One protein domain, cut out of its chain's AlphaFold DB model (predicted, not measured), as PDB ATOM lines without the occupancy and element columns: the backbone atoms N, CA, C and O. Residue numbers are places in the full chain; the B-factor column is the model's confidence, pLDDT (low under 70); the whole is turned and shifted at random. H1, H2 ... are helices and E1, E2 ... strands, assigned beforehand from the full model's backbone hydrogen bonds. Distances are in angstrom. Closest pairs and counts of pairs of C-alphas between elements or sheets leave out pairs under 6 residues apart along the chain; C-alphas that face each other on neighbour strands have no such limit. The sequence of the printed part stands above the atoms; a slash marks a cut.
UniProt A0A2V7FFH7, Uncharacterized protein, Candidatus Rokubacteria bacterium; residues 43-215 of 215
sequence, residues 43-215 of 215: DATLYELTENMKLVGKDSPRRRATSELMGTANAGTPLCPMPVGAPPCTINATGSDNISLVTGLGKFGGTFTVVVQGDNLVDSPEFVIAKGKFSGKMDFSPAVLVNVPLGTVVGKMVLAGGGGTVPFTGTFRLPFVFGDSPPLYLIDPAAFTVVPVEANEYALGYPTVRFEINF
ATOM      1  N   ASP A  43     -35.004 -25.030  16.284       96.81
ATOM      2  CA  ASP A  43     -34.001 -24.586  17.260       96.81
ATOM      3  C   ASP A  43     -33.998 -25.459  18.519       96.81
ATOM      4  O   ASP A  43     -32.955 -25.692  19.135       96.81
ATOM      5  N   ALA A  44     -35.177 -25.951  18.899       97.94
ATOM      6  CA  ALA A  44     -35.338 -26.971  19.919       97.94
ATOM      7  C   ALA A  44     -36.456 -27.944  19.543       97.94
ATOM      8  O   ALA A  44     -37.442 -27.565  18.911       97.94
ATOM      9  N   THR A  45     -36.312 -29.198  19.961       98.25
ATOM     10  CA  THR A  45     -37.341 -30.234  19.813       98.25
ATOM     11  C   THR A  45     -37.555 -30.909  21.154       98.25
ATOM     12  O   THR A  45     -36.596 -31.396  21.751       98.25
ATOM     13  N   LEU A  46     -38.796 -30.911  21.632       98.50
ATOM     14  CA  LEU A  46     -39.231 -31.560  22.865       98.50
ATOM     15  C   LEU A  46     -40.251 -32.654  22.551       98.50
ATOM     16  O   LEU A  46     -41.000 -32.553  21.586       98.50
ATOM     17  N   TYR A  47     -40.306 -33.665  23.401       98.56
ATOM     18  CA  TYR A  47     -41.226 -34.789  23.316       98.56
ATOM     19  C   TYR A  47     -42.064 -34.845  24.581       98.56
ATOM     20  O   TYR A  47     -41.527 -34.778  25.687       98.56
ATOM     21  N   GLU A  48     -43.380 -34.946  24.424       98.12
ATOM     22  CA  GLU A  48     -44.306 -35.125  25.540       98.12
ATOM     23  C   GLU A  48     -44.190 -36.542  26.104       98.12
ATOM     24  O   GLU A  48     -44.680 -37.499  25.509       98.12
ATOM     25  N   LEU A  49     -43.528 -36.677  27.252       98.12
ATOM     26  CA  LEU A  49     -43.268 -37.971  27.877       98.12
ATOM     27  C   LEU A  49     -44.483 -38.507  28.630       98.12
ATOM     28  O   LEU A  49     -44.728 -39.711  28.645       98.12
ATOM     29  N   THR A  50     -45.230 -37.619  29.286       97.75
ATOM     30  CA  THR A  50     -46.481 -37.960  29.970       97.75
ATOM     31  C   THR A  50     -47.465 -36.806  29.861       97.75
ATOM     32  O   THR A  50     -47.054 -35.647  29.791       97.75
ATOM     33  N   GLU A  51     -48.758 -37.123  29.918       96.69
ATOM     34  CA  GLU A  51     -49.831 -36.137  29.962       96.69
ATOM     35  C   GLU A  51     -50.940 -36.578  30.924       96.69
ATOM     36  O   GLU A  51     -51.455 -37.694  30.854       96.69
ATOM     37  N   ASN A  52     -51.362 -35.661  31.792       97.19
ATOM     38  CA  ASN A  52     -52.558 -35.805  32.613       97.19
ATOM     39  C   ASN A  52     -53.657 -34.884  32.080       97.19
ATOM     40  O   ASN A  52     -53.658 -33.680  32.353       97.19
ATOM     41  N   MET A  53     -54.606 -35.457  31.340       96.88
ATOM     42  CA  MET A  53     -55.663 -34.717  30.651       96.88
ATOM     43  C   MET A  53     -57.042 -34.932  31.277       96.88
ATOM     44  O   MET A  53     -57.401 -36.027  31.708       96.88
ATOM     45  N   LYS A  54     -57.849 -33.866  31.294       96.38
ATOM     46  CA  LYS A  54     -59.278 -33.929  31.612       96.38
ATOM     47  C   LYS A  54     -60.121 -33.093  30.660       96.38
ATOM     48  O   LYS A  54     -59.731 -31.998  30.243       96.38
ATOM     49  N   LEU A  55     -61.331 -33.581  30.413       95.88
ATOM     50  CA  LEU A  55     -62.383 -32.853  29.717       95.88
ATOM     51  C   LEU A  55     -63.284 -32.160  30.739       95.88
ATOM     52  O   LEU A  55     -63.714 -32.766  31.718       95.88
ATOM     53  N   VAL A  56     -63.541 -30.871  30.537       94.69
ATOM     54  CA  VAL A  56     -64.346 -30.051  31.450       94.69
ATOM     55  C   VAL A  56     -65.336 -29.181  30.687       94.69
ATOM     56  O   VAL A  56     -65.053 -28.747  29.576       94.69
ATOM     57  N   GLY A  57     -66.458 -28.853  31.331       90.19
ATOM     58  CA  GLY A  57     -67.495 -27.984  30.768       90.19
ATOM     59  C   GLY A  57     -68.486 -28.738  29.876       90.19
ATOM     60  O   GLY A  57     -68.090 -29.550  29.049       90.19
ATOM     61  N   LYS A  58     -69.785 -28.467  30.067       87.25
ATOM     62  CA  LYS A  58     -70.881 -29.107  29.321       87.25
ATOM     63  C   LYS A  58     -71.175 -28.372  28.009       87.25
ATOM     64  O   LYS A  58     -71.037 -28.953  26.944       87.25
ATOM     65  N   ASP A  59     -71.498 -27.082  28.097       88.81
ATOM     66  CA  ASP A  59     -71.895 -26.265  26.933       88.81
ATOM     67  C   ASP A  59     -70.703 -25.547  26.268       88.81
ATOM     68  O   ASP A  59     -70.803 -25.011  25.169       88.81
ATOM     69  N   SER A  60     -69.547 -25.547  26.938       90.88
ATOM     70  CA  SER A  60     -68.270 -25.069  26.405       90.88
ATOM     71  C   SER A  60     -67.193 -26.093  26.760       90.88
ATOM     72  O   SER A  60     -66.467 -25.902  27.741       90.88
ATOM     73  N   PRO A  61     -67.142 -27.229  26.041       95.62
ATOM     74  CA  PRO A  61     -66.211 -28.302  26.346       95.62
ATOM     75  C   PRO A  61     -64.771 -27.841  26.127       95.62
ATOM     76  O   PRO A  61     -64.429 -27.201  25.126       95.62
ATOM     77  N   ARG A  62     -63.908 -28.166  27.089       97.38
ATOM     78  CA  ARG A  62     -62.487 -27.830  27.069       97.38
ATOM     79  C   ARG A  62     -61.638 -29.024  27.461       97.38
ATOM     80  O   ARG A  62     -61.989 -29.756  28.384       97.38
ATOM     81  N   ARG A  63     -60.484 -29.145  26.816       96.25
ATOM     82  CA  ARG A  63     -59.387 -30.015  27.233       96.25
ATOM     83  C   ARG A  63     -58.446 -29.210  28.118       96.25
ATOM     84  O   ARG A  63     -58.057 -28.102  27.753       96.25
ATOM     85  N   ARG A  64     -58.121 -29.746  29.290       97.50
ATOM     86  CA  ARG A  64     -57.069 -29.217  30.162       97.50
ATOM     87  C   ARG A  64     -56.075 -30.321  30.426       97.50
ATOM     88  O   ARG A  64     -56.475 -31.352  30.966       97.50
ATOM     89  N   ALA A  65     -54.824 -30.075  30.088       97.75
ATOM     90  CA  ALA A  65     -53.754 -31.020  30.308       97.75
ATOM     91  C   ALA A  65     -52.580 -30.393  31.060       97.75
ATOM     92  O   ALA A  65     -52.370 -29.178  31.009       97.75
ATOM     93  N   THR A  66     -51.839 -31.244  31.764       98.56
ATOM     94  CA  THR A  66     -50.477 -30.966  32.218       98.56
ATOM     95  C   THR A  66     -49.572 -32.056  31.677       98.56
ATOM     96  O   THR A  66     -49.874 -33.235  31.871       98.56
ATOM     97  N   SER A  67     -48.470 -31.647  31.065       98.12
ATOM     98  CA  SER A  67     -47.539 -32.518  30.368       98.12
ATOM     99  C   SER A  67     -46.124 -32.336  30.893       98.12
ATOM    100  O   SER A  67     -45.696 -31.207  31.152       98.12
ATOM    101  N   GLU A  68     -45.397 -33.442  30.999       98.62
ATOM    102  CA  GLU A  68     -43.951 -33.444  31.222       98.62
ATOM    103  C   GLU A  68     -43.263 -33.701  29.886       98.62
ATOM    104  O   GLU A  68     -43.570 -34.679  29.203       98.62
ATOM    105  N   LEU A  69     -42.346 -32.817  29.504       98.50
ATOM    106  CA  LEU A  69     -41.649 -32.852  28.230       98.50
ATOM    107  C   LEU A  69     -40.137 -32.902  28.435       98.50
ATOM    108  O   LEU A  69     -39.598 -32.235  29.320       98.50
ATOM    109  N   MET A  70     -39.457 -33.630  27.556       98.38
ATOM    110  CA  MET A  70     -37.999 -33.672  27.494       98.38
ATOM    111  C   MET A  70     -37.522 -33.528  26.057       98.38
ATOM    112  O   MET A  70     -38.164 -34.014  25.132       98.38
ATOM    113  N   GLY A  71     -36.385 -32.879  25.847       97.62
ATOM    114  CA  GLY A  71     -35.804 -32.783  24.518       97.62
ATOM    115  C   GLY A  71     -34.491 -32.038  24.492       97.62
ATOM    116  O   GLY A  71     -33.806 -31.941  25.507       97.62
ATOM    117  N   THR A  72     -34.147 -31.491  23.333       97.88
ATOM    118  CA  THR A  72     -32.862 -30.826  23.113       97.88
ATOM    119  C   THR A  72     -33.025 -29.471  22.447       97.88
ATOM    120  O   THR A  72     -33.903 -29.291  21.605       97.88
ATOM    121  N   ALA A  73     -32.133 -28.543  22.782       97.81
ATOM    122  CA  ALA A  73     -31.973 -27.259  22.110       97.81
ATOM    123  C   ALA A  73     -30.568 -27.142  21.508       97.81
ATOM    124  O   ALA A  73     -29.575 -27.485  22.156       97.81
ATOM    125  N   ASN A  74     -30.489 -26.631  20.280       96.88
ATOM    126  CA  ASN A  74     -29.227 -26.428  19.577       96.88
ATOM    127  C   ASN A  74     -28.367 -25.385  20.299       96.88
ATOM    128  O   ASN A  74     -28.880 -24.376  20.794       96.88
ATOM    129  N   ALA A  75     -27.051 -25.604  20.339       95.75
ATOM    130  CA  ALA A  75     -26.116 -24.641  20.909       95.75
ATOM    131  C   ALA A  75     -26.172 -23.294  20.167       95.75
ATOM    132  O   ALA A  75     -26.249 -23.246  18.939       95.75
ATOM    133  N   GLY A  76     -26.126 -22.200  20.921       93.62
ATOM    134  CA  GLY A  76     -26.254 -20.831  20.418       93.62
ATOM    135  C   GLY A  76     -27.688 -20.302  20.427       93.62
ATOM    136  O   GLY A  76     -27.897 -19.114  20.182       93.62
ATOM    137  N   THR A  77     -28.676 -21.141  20.750       94.75
ATOM    138  CA  THR A  77     -30.066 -20.704  20.925       94.75
ATOM    139  C   THR A  77     -30.283 -20.101  22.317       94.75
ATOM    140  O   THR A  77     -29.543 -20.406  23.258       94.75
ATOM    141  N   PRO A  78     -31.343 -19.300  22.520       93.88
ATOM    142  CA  PRO A  78     -31.704 -18.794  23.844       93.88
ATOM    143  C   PRO A  78     -31.948 -19.872  24.920       93.88
ATOM    144  O   PRO A  78     -31.828 -19.577  26.107       93.88
ATOM    145  N   LEU A  79     -32.286 -21.111  24.532       95.12
ATOM    146  CA  LEU A  79     -32.414 -22.253  25.451       95.12
ATOM    147  C   LEU A  79     -31.097 -23.003  25.693       95.12
ATOM    148  O   LEU A  79     -31.027 -23.787  26.631       95.12
ATOM    149  N   CYS A  80     -30.062 -22.778  24.887       95.25
ATOM    150  CA  CYS A  80     -28.751 -23.393  25.054       95.25
ATOM    151  C   CYS A  80     -27.650 -22.368  24.745       95.25
ATOM    152  O   CYS A  80     -27.102 -22.361  23.638       95.25
ATOM    153  N   PRO A  81     -27.302 -21.491  25.710       89.88
ATOM    154  CA  PRO A  81     -26.340 -20.402  25.526       89.88
ATOM    155  C   PRO A  81     -24.877 -20.892  25.525       89.88
ATOM    156  O   PRO A  81     -23.996 -20.282  26.125       89.88
ATOM    157  N   MET A  82     -24.624 -22.018  24.862       90.12
ATOM    158  CA  MET A  82     -23.299 -22.564  24.584       90.12
ATOM    159  C   MET A  82     -22.805 -22.056  23.219       90.12
ATOM    160  O   MET A  82     -23.625 -21.692  22.375       90.12
ATOM    161  N   PRO A  83     -21.485 -22.030  22.957       92.62
ATOM    162  CA  PRO A  83     -20.961 -21.661  21.643       92.62
ATOM    163  C   PRO A  83     -21.534 -22.538  20.522       92.62
ATOM    164  O   PRO A  83     -21.682 -23.748  20.694       92.62
ATOM    165  N   VAL A  84     -21.813 -21.946  19.356       91.50
ATOM    166  CA  VAL A  84     -22.257 -22.694  18.166       91.50
ATOM    167  C   VAL A  84     -21.253 -23.807  17.849       91.50
ATOM    168  O   VAL A  84     -20.046 -23.568  17.811       91.50
ATOM    169  N   GLY A  85     -21.757 -25.024  17.631       88.38
ATOM    170  CA  GLY A  85     -20.946 -26.229  17.417       88.38
ATOM    171  C   GLY A  85     -20.644 -27.033  18.688       88.38
ATOM    172  O   GLY A  85     -20.125 -28.142  18.580       88.38
ATOM    173  N   ALA A  86     -20.987 -26.526  19.877       93.50
ATOM    174  CA  ALA A  86     -21.011 -27.330  21.097       93.50
ATOM    175  C   ALA A  86     -22.147 -28.378  21.057       93.50
ATOM    176  O   ALA A  86     -23.101 -28.222  20.287       93.50
ATOM    177  N   PRO A  87     -22.085 -29.431  21.899       93.56
ATOM    178  CA  PRO A  87     -23.202 -30.354  22.072       93.56
ATOM    179  C   PRO A  87     -24.504 -29.627  22.452       93.56
ATOM    180  O   PRO A  87     -24.450 -28.600  23.138       93.56
ATOM    181  N   PRO A  88     -25.674 -30.146  22.036       95.88
ATOM    182  CA  PRO A  88     -26.957 -29.560  22.400       95.88
ATOM    183  C   PRO A  88     -27.205 -29.652  23.910       95.88
ATOM    184  O   PRO A  88     -26.744 -30.578  24.582       95.88
ATOM    185  N   CYS A  89     -27.986 -28.712  24.438       97.31
ATOM    186  CA  CYS A  89     -28.447 -28.762  25.821       97.31
ATOM    187  C   CYS A  89     -29.739 -29.568  25.905       97.31
ATOM    188  O   CYS A  89     -30.571 -29.511  24.998       97.31
ATOM    189  N   THR A  90     -29.939 -30.272  27.012       98.00
ATOM    190  CA  THR A  90     -31.184 -30.992  27.284       98.00
ATOM    191  C   THR A  90     -32.163 -30.088  28.023       98.00
ATOM    192  O   THR A  90     -31.778 -29.291  28.877       98.00
ATOM    193  N   ILE A  91     -33.441 -30.193  27.678       98.31
ATOM    194  CA  ILE A  91     -34.527 -29.393  28.235       98.31
ATOM    195  C   ILE A  91     -35.506 -30.327  28.928       98.31
ATOM    196  O   ILE A  91     -36.034 -31.226  28.284       98.31
ATOM    197  N   ASN A  92     -35.790 -30.059  30.199       98.44
ATOM    198  CA  ASN A  92     -36.876 -30.685  30.952       98.44
ATOM    199  C   ASN A  92     -37.940 -29.620  31.211       98.44
ATOM    200  O   ASN A  92     -37.628 -28.569  31.781       98.44
ATOM    201  N   ALA A  93     -39.180 -29.853  30.796       98.56
ATOM    202  CA  ALA A  93     -40.248 -28.868  30.887       98.56
ATOM    203  C   ALA A  93     -41.547 -29.465  31.422       98.56
ATOM    204  O   ALA A  93     -41.950 -30.550  31.031       98.56
ATOM    205  N   THR A  94     -42.242 -28.683  32.241       98.81
ATOM    206  CA  THR A  94     -43.614 -28.965  32.663       98.81
ATOM    207  C   THR A  94     -44.510 -27.910  32.038       98.81
ATOM    208  O   THR A  94     -44.332 -26.712  32.288       98.81
ATOM    209  N   GLY A  95     -45.456 -28.338  31.209       98.38
ATOM    210  CA  GLY A  95     -46.410 -27.476  30.518       98.38
ATOM    211  C   GLY A  95     -47.839 -27.755  30.950       98.38
ATOM    212  O   GLY A  95     -48.182 -28.873  31.306       98.38
ATOM    213  N   SER A  96     -48.695 -26.742  30.893       98.38
ATOM    214  CA  SER A  96     -50.139 -26.908  31.029       98.38
ATOM    215  C   SER A  96     -50.876 -26.154  29.939       98.38
ATOM    216  O   SER A  96     -50.464 -25.060  29.534       98.38
ATOM    217  N   ASP A  97     -52.014 -26.700  29.526       97.50
ATOM    218  CA  ASP A  97     -52.881 -26.101  28.526       97.50
ATOM    219  C   ASP A  97     -54.352 -26.016  28.937       97.50
ATOM    220  O   ASP A  97     -54.823 -26.567  29.939       97.50
ATOM    221  N   ASN A  98     -55.086 -25.229  28.156       97.81
ATOM    222  CA  ASN A  98     -56.526 -25.124  28.262       97.81
ATOM    223  C   ASN A  98     -57.126 -24.799  26.889       97.81
ATOM    224  O   ASN A  98     -57.262 -23.626  26.520       97.81
ATOM    225  N   ILE A  99     -57.518 -25.834  26.154       97.44
ATOM    226  CA  ILE A  99     -57.974 -25.774  24.761       97.44
ATOM    227  C   ILE A  99     -59.500 -25.869  24.700       97.44
ATOM    228  O   ILE A  99     -60.118 -26.681  25.382       97.44
ATOM    229  N   SER A 100     -60.124 -25.023  23.884       97.94
ATOM    230  CA  SER A 100     -61.538 -25.138  23.522       97.94
ATOM    231  C   SER A 100     -61.731 -26.294  22.546       97.94
ATOM    232  O   SER A 100     -61.138 -26.277  21.473       97.94
ATOM    233  N   LEU A 101     -62.601 -27.252  22.859       96.69
ATOM    234  CA  LEU A 101     -62.928 -28.343  21.933       96.69
ATOM    235  C   LEU A 101     -63.915 -27.922  20.835       96.69
ATOM    236  O   LEU A 101     -64.201 -28.702  19.938       96.69
ATOM    237  N   VAL A 102     -64.430 -26.691  20.895       96.75
ATOM    238  CA  VAL A 102     -65.309 -26.123  19.859       96.75
ATOM    239  C   VAL A 102     -64.509 -25.387  18.791       96.75
ATOM    240  O   VAL A 102     -64.934 -25.306  17.649       96.75
ATOM    241  N   THR A 103     -63.364 -24.810  19.162       97.56
ATOM    242  CA  THR A 103     -62.579 -23.955  18.258       97.56
ATOM    243  C   THR A 103     -61.152 -24.442  18.045       97.56
ATOM    244  O   THR A 103     -60.473 -23.927  17.170       97.56
ATOM    245  N   GLY A 104     -60.657 -25.365  18.871       97.62
ATOM    246  CA  GLY A 104     -59.247 -25.755  18.915       97.62
ATOM    247  C   GLY A 104     -58.312 -24.692  19.498       97.62
ATOM    248  O   GLY A 104     -57.113 -24.917  19.599       97.62
ATOM    249  N   LEU A 105     -58.827 -23.537  19.932       98.56
ATOM    250  CA  LEU A 105     -58.000 -22.436  20.427       98.56
ATOM    251  C   LEU A 105     -57.806 -22.502  21.942       98.56
ATOM    252  O   LEU A 105     -58.731 -22.820  22.703       98.56
ATOM    253  N   GLY A 106     -56.621 -22.115  22.405       98.00
ATOM    254  CA  GLY A 106     -56.282 -22.176  23.821       98.00
ATOM    255  C   GLY A 106     -55.138 -21.269  24.246       98.00
ATOM    256  O   GLY A 106     -54.590 -20.473  23.481       98.00
ATOM    257  N   LYS A 107     -54.796 -21.398  25.524       98.44
ATOM    258  CA  LYS A 107     -53.587 -20.827  26.113       98.44
ATOM    259  C   LYS A 107     -52.764 -21.956  26.704       98.44
ATOM    260  O   LYS A 107     -53.336 -22.933  27.186       98.44
ATOM    261  N   PHE A 108     -51.460 -21.745  26.732       98.31
ATOM    262  CA  PHE A 108     -50.517 -22.649  27.365       98.31
ATOM    263  C   PHE A 108     -49.500 -21.864  28.190       98.31
ATOM    264  O   PHE A 108     -49.321 -20.652  28.009       98.31
ATOM    265  N   GLY A 109     -48.833 -22.558  29.098       98.44
ATOM    266  CA  GLY A 109     -47.707 -22.023  29.841       98.44
ATOM    267  C   GLY A 109     -47.094 -23.065  30.752       98.44
ATOM    268  O   GLY A 109     -47.630 -24.159  30.895       98.44
ATOM    269  N   GLY A 110     -45.966 -22.729  31.358       98.31
ATOM    270  CA  GLY A 110     -45.227 -23.696  32.149       98.31
ATOM    271  C   GLY A 110     -43.848 -23.216  32.556       98.31
ATOM    272  O   GLY A 110     -43.537 -22.019  32.517       98.31
ATOM    273  N   THR A 111     -43.027 -24.175  32.957       98.50
ATOM    274  CA  THR A 111     -41.652 -23.972  33.410       98.50
ATOM    275  C   THR A 111     -40.709 -24.926  32.707       98.50
ATOM    276  O   THR A 111     -41.118 -26.009  32.306       98.50
ATOM    277  N   PHE A 112     -39.442 -24.547  32.600       98.25
ATOM    278  CA  PHE A 112     -38.404 -25.417  32.066       98.25
ATOM    279  C   PHE A 112     -37.102 -25.277  32.846       98.25
ATOM    280  O   PHE A 112     -36.841 -24.257  33.492       98.25
ATOM    281  N   THR A 113     -36.281 -26.312  32.736       97.94
ATOM    282  CA  THR A 113     -34.896 -26.360  33.183       97.94
ATOM    283  C   THR A 113     -34.034 -26.810  32.013       97.94
ATOM    284  O   THR A 113     -34.407 -27.724  31.282       97.94
ATOM    285  N   VAL A 114     -32.892 -26.156  31.845       97.38
ATOM    286  CA  VAL A 114     -31.863 -26.523  30.876       97.38
ATOM    287  C   VAL A 114     -30.747 -27.218  31.632       97.38
ATOM    288  O   VAL A 114     -30.212 -26.657  32.596       97.38
ATOM    289  N   VAL A 115     -30.409 -28.420  31.188       97.00
ATOM    290  CA  VAL A 115     -29.379 -29.267  31.778       97.00
ATOM    291  C   VAL A 115     -28.358 -29.698  30.731       97.00
ATOM    292  O   VAL A 115     -28.663 -29.847  29.545       97.00
ATOM    293  N   VAL A 116     -27.127 -29.885  31.183       95.88
ATOM    294  CA  VAL A 116     -26.028 -30.487  30.421       95.88
ATOM    295  C   VAL A 116     -25.490 -31.685  31.195       95.88
ATOM    296  O   VAL A 116     -25.831 -31.871  32.362       95.88
ATOM    297  N   GLN A 117     -24.678 -32.503  30.531       93.94
ATOM    298  CA  GLN A 117     -24.012 -33.633  31.175       93.94
ATOM    299  C   GLN A 117     -23.166 -33.163  32.362       93.94
ATOM    300  O   GLN A 117     -22.386 -32.215  32.224       93.94
ATOM    301  N   GLY A 118     -23.365 -33.807  33.513       88.25
ATOM    302  CA  GLY A 118     -22.622 -33.565  34.739       88.25
ATOM    303  C   GLY A 118     -21.415 -34.486  34.872       88.25
ATOM    304  O   GLY A 118     -20.465 -34.398  34.090       88.25
ATOM    305  N   ASP A 119     -21.408 -35.313  35.914       85.69
ATOM    306  CA  ASP A 119     -20.237 -36.098  36.323       85.69
ATOM    307  C   ASP A 119     -20.243 -37.545  35.802       85.69
ATOM    308  O   ASP A 119     -19.170 -38.132  35.622       85.69
ATOM    309  N   ASN A 120     -21.414 -38.106  35.491       89.19
ATOM    310  CA  ASN A 120     -21.566 -39.459  34.962       89.19
ATOM    311  C   ASN A 120     -22.034 -39.458  33.498       89.19
ATOM    312  O   ASN A 120     -23.225 -39.429  33.216       89.19
ATOM    313  N   LEU A 121     -21.093 -39.620  32.559       88.38
ATOM    314  CA  LEU A 121     -21.363 -39.606  31.110       88.38
ATOM    315  C   LEU A 121     -22.324 -40.701  30.606       88.38
ATOM    316  O   LEU A 121     -22.722 -40.665  29.442       88.38
ATOM    317  N   VAL A 122     -22.639 -41.705  31.431       92.19
ATOM    318  CA  VAL A 122     -23.593 -42.776  31.100       92.19
ATOM    319  C   VAL A 122     -25.010 -42.446  31.594       92.19
ATOM    320  O   VAL A 122     -25.969 -43.054  31.123       92.19
ATOM    321  N   ASP A 123     -25.158 -41.497  32.522       91.69
ATOM    322  CA  ASP A 123     -26.456 -41.047  33.032       91.69
ATOM    323  C   ASP A 123     -27.078 -39.969  32.126       91.69
ATOM    324  O   ASP A 123     -26.459 -39.429  31.203       91.69
ATOM    325  N   SER A 124     -28.350 -39.673  32.369       90.56
ATOM    326  CA  SER A 124     -29.052 -38.548  31.770       90.56
ATOM    327  C   SER A 124     -28.468 -37.203  32.233       90.56
ATOM    328  O   SER A 124     -28.123 -37.080  33.405       90.56
ATOM    329  N   PRO A 125     -28.423 -36.178  31.355       95.44
ATOM    330  CA  PRO A 125     -27.968 -34.839  31.719       95.44
ATOM    331  C   PRO A 125     -28.706 -34.252  32.929       95.44
ATOM    332  O   PRO A 125     -29.937 -34.203  32.964       95.44
ATOM    333  N   GLU A 126     -27.947 -33.725  33.881       94.69
ATOM    334  CA  GLU A 126     -28.429 -33.377  35.216       94.69
ATOM    335  C   GLU A 126     -27.914 -32.020  35.723       94.69
ATOM    336  O   GLU A 126     -28.535 -31.404  36.597       94.69
ATOM    337  N   PHE A 127     -26.816 -31.498  35.164       95.06
ATOM    338  CA  PHE A 127     -26.238 -30.236  35.619       95.06
ATOM    339  C   PHE A 127     -27.036 -29.039  35.094       95.06
ATOM    340  O   PHE A 127     -27.018 -28.722  33.903       95.06
ATOM    341  N   VAL A 128     -27.732 -28.342  35.992       95.69
ATOM    342  CA  VAL A 128     -28.601 -27.212  35.644       95.69
ATOM    343  C   VAL A 128     -27.793 -25.970  35.273       95.69
ATOM    344  O   VAL A 128     -27.105 -25.400  36.117       95.69
ATOM    345  N   ILE A 129     -27.981 -25.481  34.047       94.38
ATOM    346  CA  ILE A 129     -27.360 -24.238  33.559       94.38
ATOM    347  C   ILE A 129     -28.352 -23.083  33.408       94.38
ATOM    348  O   ILE A 129     -27.954 -21.921  33.427       94.38
ATOM    349  N   ALA A 130     -29.650 -23.375  33.280       94.50
ATOM    350  CA  ALA A 130     -30.687 -22.351  33.227       94.50
ATOM    351  C   ALA A 130     -32.047 -22.881  33.692       94.50
ATOM    352  O   ALA A 130     -32.324 -24.079  33.677       94.50
ATOM    353  N   LYS A 131     -32.922 -21.958  34.088       96.38
ATOM    354  CA  LYS A 131     -34.336 -22.209  34.389       96.38
ATOM    355  C   LYS A 131     -35.173 -21.109  33.766       96.38
ATOM    356  O   LYS A 131     -34.681 -19.996  33.586       96.38
ATOM    357  N   GLY A 132     -36.446 -21.367  33.511       96.38
ATOM    358  CA  GLY A 132     -37.332 -20.324  33.015       96.38
ATOM    359  C   GLY A 132     -38.804 -20.686  33.034       96.38
ATOM    360  O   GLY A 132     -39.219 -21.739  33.519       96.38
ATOM    361  N   LYS A 133     -39.603 -19.751  32.523       97.56
ATOM    362  CA  LYS A 133     -41.049 -19.888  32.350       97.56
ATOM    363  C   LYS A 133     -41.428 -19.560  30.919       97.56
ATOM    364  O   LYS A 133     -40.812 -18.686  30.313       97.56
ATOM    365  N   PHE A 134     -42.475 -20.196  30.413       98.06
ATOM    366  CA  PHE A 134     -43.053 -19.887  29.108       98.06
ATOM    367  C   PHE A 134     -44.562 -19.692  29.213       98.06
ATOM    368  O   PHE A 134     -45.215 -20.175  30.139       98.06
ATOM    369  N   SER A 135     -45.123 -18.946  28.266       98.56
ATOM    370  CA  SER A 135     -46.570 -18.788  28.119       98.56
ATOM    371  C   SER A 135     -46.922 -18.323  26.714       98.56
ATOM    372  O   SER A 135     -46.110 -17.679  26.049       98.56
ATOM    373  N   GLY A 136     -48.149 -18.588  26.279       98.44
ATOM    374  CA  GLY A 136     -48.603 -18.116  24.981       98.44
ATOM    375  C   GLY A 136     -50.018 -18.533  24.620       98.44
ATOM    376  O   GLY A 136     -50.837 -18.900  25.471       98.44
ATOM    377  N   LYS A 137     -50.297 -18.432  23.324       98.75
ATOM    378  CA  LYS A 137     -51.536 -18.887  22.694       98.75
ATOM    379  C   LYS A 137     -51.239 -20.105  21.834       98.75
ATOM    380  O   LYS A 137     -50.161 -20.191  21.250       98.75
ATOM    381  N   MET A 138     -52.210 -21.000  21.750       98.06
ATOM    382  CA  MET A 138     -52.130 -22.197  20.924       98.06
ATOM    383  C   MET A 138     -53.335 -22.307  20.000       98.06
ATOM    384  O   MET A 138     -54.441 -21.883  20.357       98.06
ATOM    385  N   ASP A 139     -53.096 -22.900  18.841       98.44
ATOM    386  CA  ASP A 139     -54.084 -23.190  17.820       98.44
ATOM    387  C   ASP A 139     -53.978 -24.665  17.423       98.44
ATOM    388  O   ASP A 139     -53.074 -25.077  16.698       98.44
ATOM    389  N   PHE A 140     -54.907 -25.456  17.951       98.06
ATOM    390  CA  PHE A 140     -55.151 -26.856  17.614       98.06
ATOM    391  C   PHE A 140     -56.422 -26.995  16.763       98.06
ATOM    392  O   PHE A 140     -56.998 -28.077  16.683       98.06
ATOM    393  N   SER A 141     -56.896 -25.918  16.125       98.19
ATOM    394  CA  SER A 141     -58.030 -26.000  15.200       98.19
ATOM    395  C   SER A 141     -57.817 -27.010  14.063       98.19
ATOM    396  O   SER A 141     -58.799 -27.681  13.739       98.19
ATOM    397  N   PRO A 142     -56.593 -27.252  13.529       96.94
ATOM    398  CA  PRO A 142     -56.389 -28.326  12.558       96.94
ATOM    399  C   PRO A 142     -56.750 -29.701  13.137       96.94
ATOM    400  O   PRO A 142     -57.516 -30.445  12.524       96.94
ATOM    401  N   ALA A 143     -56.283 -30.007  14.350       96.56
ATOM    402  CA  ALA A 143     -56.560 -31.278  15.015       96.56
ATOM    403  C   ALA A 143     -58.025 -31.414  15.441       96.56
ATOM    404  O   ALA A 143     -58.617 -32.475  15.278       96.56
ATOM    405  N   VAL A 144     -58.619 -30.341  15.962       96.25
ATOM    406  CA  VAL A 144     -59.962 -30.375  16.560       96.25
ATOM    407  C   VAL A 144     -61.076 -30.281  15.516       96.25
ATOM    408  O   VAL A 144     -62.095 -30.947  15.665       96.25
ATOM    409  N   LEU A 145     -60.921 -29.453  14.480       96.88
ATOM    410  CA  LEU A 145     -62.006 -29.160  13.534       96.88
ATOM    411  C   LEU A 145     -61.951 -30.014  12.269       96.88
ATOM    412  O   LEU A 145     -62.993 -30.284  11.677       96.88
ATOM    413  N   VAL A 146     -60.750 -30.407  11.834       95.06
ATOM    414  CA  VAL A 146     -60.546 -31.089  10.544       95.06
ATOM    415  C   VAL A 146     -59.641 -32.322  10.639       95.06
ATOM    416  O   VAL A 146     -59.256 -32.867   9.610       95.06
ATOM    417  N   ASN A 147     -59.343 -32.802  11.852       94.19
ATOM    418  CA  ASN A 147     -58.556 -34.014  12.125       94.19
ATOM    419  C   ASN A 147     -57.160 -34.043  11.473       94.19
ATOM    420  O   ASN A 147     -56.628 -35.108  11.170       94.19
ATOM    421  N   VAL A 148     -56.545 -32.878  11.272       96.19
ATOM    422  CA  VAL A 148     -55.140 -32.777  10.862       96.19
ATOM    423  C   VAL A 148     -54.281 -32.812  12.130       96.19
ATOM    424  O   VAL A 148     -54.454 -31.924  12.961       96.19
ATOM    425  N   PRO A 149     -53.363 -33.780  12.315       96.81
ATOM    426  CA  PRO A 149     -52.677 -34.043  13.587       96.81
ATOM    427  C   PRO A 149     -51.558 -33.027  13.888       96.81
ATOM    428  O   PRO A 149     -50.393 -33.373  14.080       96.81
ATOM    429  N   LEU A 150     -51.924 -31.746  13.923       96.75
ATOM    430  CA  LEU A 150     -51.046 -30.613  14.153       96.75
ATOM    431  C   LEU A 150     -51.681 -29.581  15.082       96.75
ATOM    432  O   LEU A 150     -52.887 -29.326  15.051       96.75
ATOM    433  N   GLY A 151     -50.815 -28.920  15.841       97.56
ATOM    434  CA  GLY A 151     -51.113 -27.679  16.540       97.56
ATOM    435  C   GLY A 151     -49.967 -26.690  16.373       97.56
ATOM    436  O   GLY A 151     -48.829 -27.080  16.129       97.56
ATOM    437  N   THR A 152     -50.247 -25.400  16.512       98.31
ATOM    438  CA  THR A 152     -49.219 -24.351  16.480       98.31
ATOM    439  C   THR A 152     -49.310 -23.460  17.705       98.31
ATOM    440  O   THR A 152     -50.357 -23.362  18.352       98.31
ATOM    441  N   VAL A 153     -48.204 -22.805  18.045       98.38
ATOM    442  CA  VAL A 153     -48.154 -21.834  19.134       98.38
ATOM    443  C   VAL A 153     -47.401 -20.579  18.749       98.38
ATOM    444  O   VAL A 153     -46.422 -20.607  18.005       98.38
ATOM    445  N   VAL A 154     -47.831 -19.481  19.361       98.69
ATOM    446  CA  VAL A 154     -47.047 -18.254  19.470       98.69
ATOM    447  C   VAL A 154     -46.891 -17.967  20.951       98.69
ATOM    448  O   VAL A 154     -47.877 -17.807  21.686       98.69
ATOM    449  N   GLY A 155     -45.644 -17.943  21.396       98.12
ATOM    450  CA  GLY A 155     -45.298 -17.879  22.798       98.12
ATOM    451  C   GLY A 155     -44.173 -16.913  23.086       98.12
ATOM    452  O   GLY A 155     -43.627 -16.225  22.223       98.12
ATOM    453  N   LYS A 156     -43.868 -16.839  24.371       98.00
ATOM    454  CA  LYS A 156     -42.721 -16.121  24.893       98.00
ATOM    455  C   LYS A 156     -42.184 -16.846  26.110       98.00
ATOM    456  O   LYS A 156     -42.961 -17.425  26.880       98.00
ATOM    457  N   MET A 157     -40.880 -16.767  26.307       96.44
ATOM    458  CA  MET A 157     -40.211 -17.310  27.477       96.44
ATOM    459  C   MET A 157     -39.375 -16.261  28.200       96.44
ATOM    460  O   MET A 157     -38.982 -15.243  27.632       96.44
ATOM    461  N   VAL A 158     -39.135 -16.516  29.481       95.19
ATOM    462  CA  VAL A 158     -38.333 -15.675  30.366       95.19
ATOM    463  C   VAL A 158     -37.388 -16.576  31.150       95.19
ATOM    464  O   VAL A 158     -37.843 -17.494  31.840       95.19
ATOM    465  N   LEU A 159     -36.088 -16.299  31.058       91.19
ATOM    466  CA  LEU A 159     -35.057 -16.966  31.850       91.19
ATOM    467  C   LEU A 159     -35.039 -16.415  33.284       91.19
ATOM    468  O   LEU A 159     -35.205 -15.214  33.520       91.19
ATOM    469  N   ALA A 160     -34.838 -17.301  34.255       85.44
ATOM    470  CA  ALA A 160     -34.614 -16.932  35.644       85.44
ATOM    471  C   ALA A 160     -33.297 -16.146  35.765       85.44
ATOM    472  O   ALA A 160     -32.303 -16.510  35.148       85.44
ATOM    473  N   GLY A 161     -33.290 -15.069  36.557       70.88
ATOM    474  CA  GLY A 161     -32.109 -14.209  36.737       70.88
ATOM    475  C   GLY A 161     -32.082 -12.941  35.877       70.88
ATOM    476  O   GLY A 161     -31.193 -12.121  36.059       70.88
ATOM    477  N   GLY A 162     -33.088 -12.731  35.017       64.81
ATOM    478  CA  GLY A 162     -33.211 -11.528  34.191       64.81
ATOM    479  C   GLY A 162     -32.462 -11.671  32.865       64.81
ATOM    480  O   GLY A 162     -31.243 -11.587  32.817       64.81
ATOM    481  N   GLY A 163     -33.209 -11.885  31.780       65.94
ATOM    482  CA  GLY A 163     -32.659 -12.104  30.433       65.94
ATOM    483  C   GLY A 163     -33.575 -11.604  29.317       65.94
ATOM    484  O   GLY A 163     -33.522 -12.094  28.195       65.94
ATOM    485  N   GLY A 164     -34.456 -10.652  29.634       80.44
ATOM    486  CA  GLY A 164     -35.493 -10.198  28.712       80.44
ATOM    487  C   GLY A 164     -36.570 -11.257  28.459       80.44
ATOM    488  O   GLY A 164     -36.601 -12.326  29.069       80.44
ATOM    489  N   THR A 165     -37.516 -10.909  27.593       93.69
ATOM    490  CA  THR A 165     -38.547 -11.832  27.114       93.69
ATOM    491  C   THR A 165     -38.181 -12.258  25.703       93.69
ATOM    492  O   THR A 165     -38.046 -11.399  24.836       93.69
ATOM    493  N   VAL A 166     -38.040 -13.561  25.481       95.62
ATOM    494  CA  VAL A 166     -37.683 -14.128  24.179       95.62
ATOM    495  C   VAL A 166     -38.963 -14.641  23.514       95.62
ATOM    496  O   VAL A 166     -39.625 -15.506  24.102       95.62
ATOM    497  N   PRO A 167     -39.380 -14.094  22.360       97.62
ATOM    498  CA  PRO A 167     -40.499 -14.646  21.606       97.62
ATOM    499  C   PRO A 167     -40.120 -16.014  21.031       97.62
ATOM    500  O   PRO A 167     -38.946 -16.305  20.839       97.62
ATOM    501  N   PHE A 168     -41.112 -16.858  20.778       98.12
ATOM    502  CA  PHE A 168     -40.912 -18.071  19.996       98.12
ATOM    503  C   PHE A 168     -42.198 -18.463  19.274       98.12
ATOM    504  O   PHE A 168     -43.313 -18.101  19.680       98.12
ATOM    505  N   THR A 169     -42.037 -19.260  18.230       98.62
ATOM    506  CA  THR A 169     -43.120 -20.023  17.607       98.62
ATOM    507  C   THR A 169     -42.865 -21.506  17.797       98.62
ATOM    508  O   THR A 169     -41.744 -21.920  18.093       98.62
ATOM    509  N   GLY A 170     -43.901 -22.320  17.644       97.81
ATOM    510  CA  GLY A 170     -43.691 -23.754  17.629       97.81
ATOM    511  C   GLY A 170     -44.827 -24.541  17.011       97.81
ATOM    512  O   GLY A 170     -45.938 -24.032  16.845       97.81
ATOM    513  N   THR A 171     -44.519 -25.788  16.685       98.06
ATOM    514  CA  THR A 171     -45.427 -26.740  16.050       98.06
ATOM    515  C   THR A 171     -45.475 -28.013  16.878       98.06
ATOM    516  O   THR A 171     -44.447 -28.634  17.132       98.06
ATOM    517  N   PHE A 172     -46.676 -28.401  17.291       98.00
ATOM    518  CA  PHE A 172     -46.962 -29.717  17.838       98.00
ATOM    519  C   PHE A 172     -47.321 -30.663  16.698       98.00
ATOM    520  O   PHE A 172     -48.239 -30.379  15.926       98.00
ATOM    521  N   ARG A 173     -46.631 -31.799  16.620       98.19
ATOM    522  CA  ARG A 173     -46.939 -32.909  15.720       98.19
ATOM    523  C   ARG A 173     -47.484 -34.059  16.544       98.19
ATOM    524  O   ARG A 173     -46.768 -34.639  17.359       98.19
ATOM    525  N   LEU A 174     -48.767 -34.349  16.356       98.25
ATOM    526  CA  LEU A 174     -49.424 -35.438  17.058       98.25
ATOM    527  C   LEU A 174     -49.146 -36.730  16.282       98.25
ATOM    528  O   LEU A 174     -49.297 -36.740  15.056       98.25
ATOM    529  N   PRO A 175     -48.724 -37.809  16.956       97.88
ATOM    530  CA  PRO A 175     -48.510 -39.074  16.282       97.88
ATOM    531  C   PRO A 175     -49.854 -39.645  15.819       97.88
ATOM    532  O   PRO A 175     -50.863 -39.558  16.521       97.88
ATOM    533  N   PHE A 176     -49.870 -40.244  14.634       97.12
ATOM    534  CA  PHE A 176     -51.042 -40.923  14.087       97.12
ATOM    535  C   PHE A 176     -50.629 -42.181  13.321       97.12
ATOM    536  O   PHE A 176     -49.447 -42.419  13.081       97.12
ATOM    537  N   VAL A 177     -51.608 -42.998  12.942       95.75
ATOM    538  CA  VAL A 177     -51.406 -44.210  12.139       95.75
ATOM    539  C   VAL A 177     -52.299 -44.173  10.905       95.75
ATOM    540  O   VAL A 177     -53.379 -43.577  10.928       95.75
ATOM    541  N   PHE A 178     -51.859 -44.819   9.829       89.06
ATOM    542  CA  PHE A 178     -52.646 -45.016   8.617       89.06
ATOM    543  C   PHE A 178     -52.621 -46.498   8.229       89.06
ATOM    544  O   PHE A 178     -51.586 -47.022   7.818       89.06
ATOM    545  N   GLY A 179     -53.760 -47.183   8.374       90.19
ATOM    546  CA  GLY A 179     -53.819 -48.641   8.226       90.19
ATOM    547  C   GLY A 179     -52.882 -49.330   9.220       90.19
ATOM    548  O   GLY A 179     -52.932 -49.034  10.411       90.19
ATOM    549  N   ASP A 180     -51.998 -50.187   8.709       92.06
ATOM    550  CA  ASP A 180     -51.012 -50.940   9.497       92.06
ATOM    551  C   ASP A 180     -49.636 -50.244   9.571       92.06
ATOM    552  O   ASP A 180     -48.613 -50.892   9.809       92.06
ATOM    553  N   SER A 181     -49.565 -48.932   9.312       94.00
ATOM    554  CA  SER A 181     -48.301 -48.193   9.393       94.00
ATOM    555  C   SER A 181     -47.743 -48.181  10.824       94.00
ATOM    556  O   SER A 181     -48.517 -48.168  11.787       94.00
ATOM    557  N   PRO A 182     -46.412 -48.063  11.002       95.50
ATOM    558  CA  PRO A 182     -45.888 -47.573  12.274       95.50
ATOM    559  C   PRO A 182     -46.463 -46.173  12.572       95.50
ATOM    560  O   PRO A 182     -46.961 -45.514  11.651       95.50
ATOM    561  N   PRO A 183     -46.400 -45.692  13.825       98.00
ATOM    562  CA  PRO A 183     -46.734 -44.310  14.149       98.00
ATOM    563  C   PRO A 183     -45.950 -43.316  13.280       98.00
ATOM    564  O   PRO A 183     -44.754 -43.495  13.043       98.00
ATOM    565  N   LEU A 184     -46.635 -42.273  12.812       97.94
ATOM    566  CA  LEU A 184     -46.113 -41.247  11.911       97.94
ATOM    567  C   LEU A 184     -46.329 -39.844  12.488       97.94
ATOM    568  O   LEU A 184     -47.327 -39.590  13.165       97.94
ATOM    569  N   TYR A 185     -45.457 -38.909  12.114       97.94
ATOM    570  CA  TYR A 185     -45.701 -37.472  12.202       97.94
ATOM    571  C   TYR A 185     -45.985 -36.882  10.827       97.94
ATOM    572  O   TYR A 185     -45.305 -37.191   9.847       97.94
ATOM    573  N   LEU A 186     -46.946 -35.961  10.766       96.38
ATOM    574  CA  LEU A 186     -47.196 -35.148   9.581       96.38
ATOM    575  C   LEU A 186     -46.214 -33.974   9.593       96.38
ATOM    576  O   LEU A 186     -46.262 -33.141  10.499       96.38
ATOM    577  N   ILE A 187     -45.315 -33.917   8.611       93.69
ATOM    578  CA  ILE A 187     -44.291 -32.871   8.488       93.69
ATOM    579  C   ILE A 187     -44.803 -31.687   7.673       93.69
ATOM    580  O   ILE A 187     -44.697 -30.546   8.126       93.69
ATOM    581  N   ASP A 188     -45.415 -31.975   6.527       90.06
ATOM    582  CA  ASP A 188     -45.992 -30.976   5.631       90.06
ATOM    583  C   ASP A 188     -47.434 -31.366   5.273       90.06
ATOM    584  O   ASP A 188     -47.639 -32.318   4.518       90.06
ATOM    585  N   PRO A 189     -48.446 -30.646   5.787       87.00
ATOM    586  CA  PRO A 189     -49.846 -30.885   5.445       87.00
ATOM    587  C   PRO A 189     -50.182 -30.670   3.974       87.00
ATOM    588  O   PRO A 189     -51.054 -31.362   3.457       87.00
ATOM    589  N   ALA A 190     -49.534 -29.713   3.309       89.50
ATOM    590  CA  ALA A 190     -49.861 -29.357   1.932       89.50
ATOM    591  C   ALA A 190     -49.369 -30.431   0.956       89.50
ATOM    592  O   ALA A 190     -50.077 -30.782   0.013       89.50
ATOM    593  N   ALA A 191     -48.179 -30.975   1.213       91.50
ATOM    594  CA  ALA A 191     -47.607 -32.077   0.444       91.50
ATOM    595  C   ALA A 191     -47.980 -33.469   0.989       91.50
ATOM    596  O   ALA A 191     -47.633 -34.477   0.377       91.50
ATOM    597  N   PHE A 192     -48.663 -33.533   2.136       89.75
ATOM    598  CA  PHE A 192     -48.912 -34.759   2.898       89.75
ATOM    599  C   PHE A 192     -47.626 -35.556   3.189       89.75
ATOM    600  O   PHE A 192     -47.596 -36.787   3.163       89.75
ATOM    601  N   THR A 193     -46.534 -34.843   3.468       94.31
ATOM    602  CA  THR A 193     -45.245 -35.460   3.793       94.31
ATOM    603  C   THR A 193     -45.277 -35.962   5.225       94.31
ATOM    604  O   THR A 193     -45.510 -35.183   6.152       94.31
ATOM    605  N   VAL A 194     -44.994 -37.247   5.412       95.69
ATOM    606  CA  VAL A 194     -44.969 -37.915   6.717       95.69
ATOM    607  C   VAL A 194     -43.595 -38.507   6.996       95.69
ATOM    608  O   VAL A 194     -42.873 -38.877   6.070       95.69
ATOM    609  N   VAL A 195     -43.250 -38.623   8.274       95.75
ATOM    610  CA  VAL A 195     -42.062 -39.357   8.734       95.75
ATOM    611  C   VAL A 195     -42.454 -40.336   9.838       95.75
ATOM    612  O   VAL A 195     -43.385 -40.036  10.588       95.75
ATOM    613  N   PRO A 196     -41.782 -41.490   9.958       97.12
ATOM    614  CA  PRO A 196     -41.952 -42.368  11.109       97.12
ATOM    615  C   PRO A 196     -41.607 -41.667  12.425       97.12
ATOM    616  O   PRO A 196     -40.761 -40.776  12.458       97.12
ATOM    617  N   VAL A 197     -42.263 -42.092  13.504       97.94
ATOM    618  CA  VAL A 197     -41.803 -41.816  14.869       97.94
ATOM    619  C   VAL A 197     -40.576 -42.690  15.125       97.94
ATOM    620  O   VAL A 197     -40.660 -43.921  15.047       97.94
ATOM    621  N   GLU A 198     -39.443 -42.060  15.411       96.94
ATOM    622  CA  GLU A 198     -38.163 -42.725  15.643       96.94
ATOM    623  C   GLU A 198     -38.118 -43.394  17.020       96.94
ATOM    624  O   GLU A 198     -38.839 -43.026  17.945       96.94
ATOM    625  N   ALA A 199     -37.240 -44.387  17.190       96.31
ATOM    626  CA  ALA A 199     -37.183 -45.196  18.412       96.31
ATOM    627  C   ALA A 199     -36.953 -44.371  19.696       96.31
ATOM    628  O   ALA A 199     -37.481 -44.712  20.755       96.31
ATOM    629  N   ASN A 200     -36.194 -43.276  19.610       94.38
ATOM    630  CA  ASN A 200     -35.919 -42.358  20.721       94.38
ATOM    631  C   ASN A 200     -37.034 -41.321  20.967       94.38
ATOM    632  O   ASN A 200     -36.906 -40.502  21.872       94.38
ATOM    633  N   GLU A 201     -38.111 -41.352  20.184       97.75
ATOM    634  CA  GLU A 201     -39.280 -40.467  20.295       97.75
ATOM    635  C   GLU A 201     -40.474 -41.181  20.948       97.75
ATOM    636  O   GLU A 201     -41.595 -40.667  20.972       97.75
ATOM    637  N   TYR A 202     -40.240 -42.374  21.501       97.88
ATOM    638  CA  TYR A 202     -41.198 -43.101  22.322       97.88
ATOM    639  C   TYR A 202     -40.929 -42.866  23.809       97.88
ATOM    640  O   TYR A 202     -39.801 -42.986  24.284       97.88
ATOM    641  N   ALA A 203     -41.994 -42.650  24.575       97.00
ATOM    642  CA  ALA A 203     -41.965 -42.674  26.028       97.00
ATOM    643  C   ALA A 203     -42.434 -44.050  26.500       97.00
ATOM    644  O   ALA A 203     -43.621 -44.362  26.453       97.00
ATOM    645  N   LEU A 204     -41.493 -44.908  26.909       95.44
ATOM    646  CA  LEU A 204     -41.776 -46.278  27.373       95.44
ATOM    647  C   LEU A 204     -42.643 -47.103  26.396       95.44
ATOM    648  O   LEU A 204     -43.489 -47.891  26.814       95.44
ATOM    649  N   GLY A 205     -42.433 -46.921  25.090       96.50
ATOM    650  CA  GLY A 205     -43.166 -47.633  24.036       96.50
ATOM    651  C   GLY A 205     -44.430 -46.934  23.530       96.50
ATOM    652  O   GLY A 205     -45.045 -47.424  22.587       96.50
ATOM    653  N   TYR A 206     -44.791 -45.770  24.076       97.50
ATOM    654  CA  TYR A 206     -45.862 -44.926  23.540       97.50
ATOM    655  C   TYR A 206     -45.279 -43.826  22.642       97.50
ATOM    656  O   TYR A 206     -44.352 -43.144  23.081       97.50
ATOM    657  N   PRO A 207     -45.774 -43.630  21.404       97.94
ATOM    658  CA  PRO A 207     -45.304 -42.542  20.553       97.94
ATOM    659  C   PRO A 207     -45.671 -41.201  21.193       97.94
ATOM    660  O   PRO A 207     -46.805 -41.004  21.633       97.94
ATOM    661  N   THR A 208     -44.714 -40.282  21.254       98.44
ATOM    662  CA  THR A 208     -44.898 -38.990  21.929       98.44
ATOM    663  C   THR A 208     -45.406 -37.914  20.975       98.44
ATOM    664  O   THR A 208     -45.318 -38.043  19.754       98.44
ATOM    665  N   VAL A 209     -45.928 -36.811  21.511       98.25
ATOM    666  CA  VAL A 209     -46.121 -35.586  20.722       98.25
ATOM    667  C   VAL A 209     -44.765 -34.905  20.546       98.25
ATOM    668  O   VAL A 209     -44.098 -34.618  21.540       98.25
ATOM    669  N   ARG A 210     -44.376 -34.600  19.301       98.44
ATOM    670  CA  ARG A 210     -43.167 -33.816  19.004       98.44
ATOM    671  C   ARG A 210     -43.509 -32.330  19.002       98.44
ATOM    672  O   ARG A 210     -44.408 -31.900  18.282       98.44
ATOM    673  N   PHE A 211     -42.783 -31.539  19.777       98.31
ATOM    674  CA  PHE A 211     -42.915 -30.091  19.857       98.31
ATOM    675  C   PHE A 211     -41.643 -29.406  19.357       98.31
ATOM    676  O   PHE A 211     -40.610 -29.412  20.021       98.31
ATOM    677  N   GLU A 212     -41.735 -28.809  18.176       98.19
ATOM    678  CA  GLU A 212     -40.648 -28.100  17.499       98.19
ATOM    679  C   GLU A 212     -40.759 -26.597  17.776       98.19
ATOM    680  O   GLU A 212     -41.833 -26.022  17.604       98.19
ATOM    681  N   ILE A 213     -39.669 -25.956  18.197       98.31
ATOM    682  CA  ILE A 213     -39.619 -24.552  18.631       98.31
ATOM    683  C   ILE A 213     -38.628 -23.772  17.761       98.31
ATOM    684  O   ILE A 213     -37.549 -24.280  17.470       98.31
ATOM    685  N   ASN A 214     -38.975 -22.529  17.411       97.56
ATOM    686  CA  ASN A 214     -38.104 -21.572  16.715       97.56
ATOM    687  C   ASN A 214     -38.138 -20.201  17.412       97.56
ATOM    688  O   ASN A 214     -39.231 -19.747  17.783       97.56
ATOM    689  N   PHE A 215     -36.978 -19.557  17.573       93.38
ATOM    690  CA  PHE A 215     -36.817 -18.261  18.258       93.38
ATOM    691  C   PHE A 215     -36.806 -17.052  17.317       93.38
ATOM    692  O   PHE A 215     -36.287 -17.162  16.186       93.38
TER     693      PHE A 215
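What this domain is: This is residues 43 to 215 of the 215 residues of an uncharacterized protein of Candidatus Rokubacteria bacterium (UniProt A0A2V7FFH7). The body is a closed barrel of eight strands, E1, E2, E3, E4, E5, E6, E7 and E10, with E10 closing the ring onto E1. Outside the ring, a small hairpin of two strands, E8 and E9, lies beside the barrel near the last residue of E7, and one short helix, H1, is on the outside of the barrel near the first residue of E6. The printed part has 173 residues with ten named strands and one named helix, in the chain order E1 E2 E3 E4 E5 H1 E6 E7 E8 E9 E10, and both the barrel and the two-stranded sheet are antiparallel. The class is mostly strand, and the whole is compact, with a radius of gyration of the C-alphas of 16.6 A and spans of 49 by 37 by 29 A.

How they stand to each other: Begin at the barrel with E1, residues 44 to 56, and E2, residues 62 to 73, a hairpin in which N 52 is 2.8 A from O 66. Next round the ring comes E3, residues 89 to 100, antiparallel to E2, with N 67 and O 95 2.8 A apart. E4, residues 105 to 116, follows beside E3, where N 96 and O 109 are 2.8 A apart. E5, residues 127 to 139, lies beside E4, with N 114 and O 130 at 2.8 A; E1 to E5 form a meander, each strand the antiparallel neighbour of the one before. E6, residues 150 to 159, is antiparallel to E5 at 135 degrees between their directions, with N 139 and O 152 2.8 A apart. E7, residues 165 to 173, forms a hairpin with E6, where N 153 and O 170 are 2.8 A apart. E10, residues 210 to 214, has E7 on one side, with N 171 and O 212 at 2.8 A, and E1 on the other side, with N 211 and O 46 at 2.7 A. Now look outside the barrel for H1, residues 141 to 146, which is on it at a height of 7.1 A and over none of its strands. Its closest C-alphas to E6 are those of Ala 143 and Leu 150, 5.6 A apart, and every O i to N i+4 pair in H1 is within hydrogen-bond range. E8, residues 184 to 188, and E9, residues 193 to 196, form a hairpin with N 185 and O 195 2.8 A apart. The closest C-alphas of E7 and E8 are those of Arg 173 and Tyr 185, at 5.9 A, while E9 is apart from E7 and E10.

Where its parts are: Find C-alpha 44 at (-35.338, -26.971, 19.919); from there E1 runs 31.4 A to C-alpha 56 at (-64.346, -30.051, 31.450), bending by 70 degrees at residue 50. E2 measures 30.9 A from first to last C-alpha, E3 33.4 A, E4 34.5 A and E5 33.8 A. E6 measures 27.5 A and bends by 55 degrees at residue 154, and E7 measures 25.4 A. Look for the last strand, E10, ending at C-alpha 214, at (-38.104, -21.572, 16.715).

The domain as a whole: The two C-alphas farthest apart are those of Asp 59 and Asp 119, at 53.4 A, while the first and last printed C-alphas, 43 and 215, are 7.0 A apart. The printed part has no cut and ends at the chain's last residue. Two links are long: residues 74 to 88 between E2 and E3, and residues 197 to 209 between E9 and E10, where residues 202 to 203 pair antiparallel with 206 to 207. The mean pLDDT of the printed part is 95.3, and the model's confidence is under 70 at residues 162 to 163.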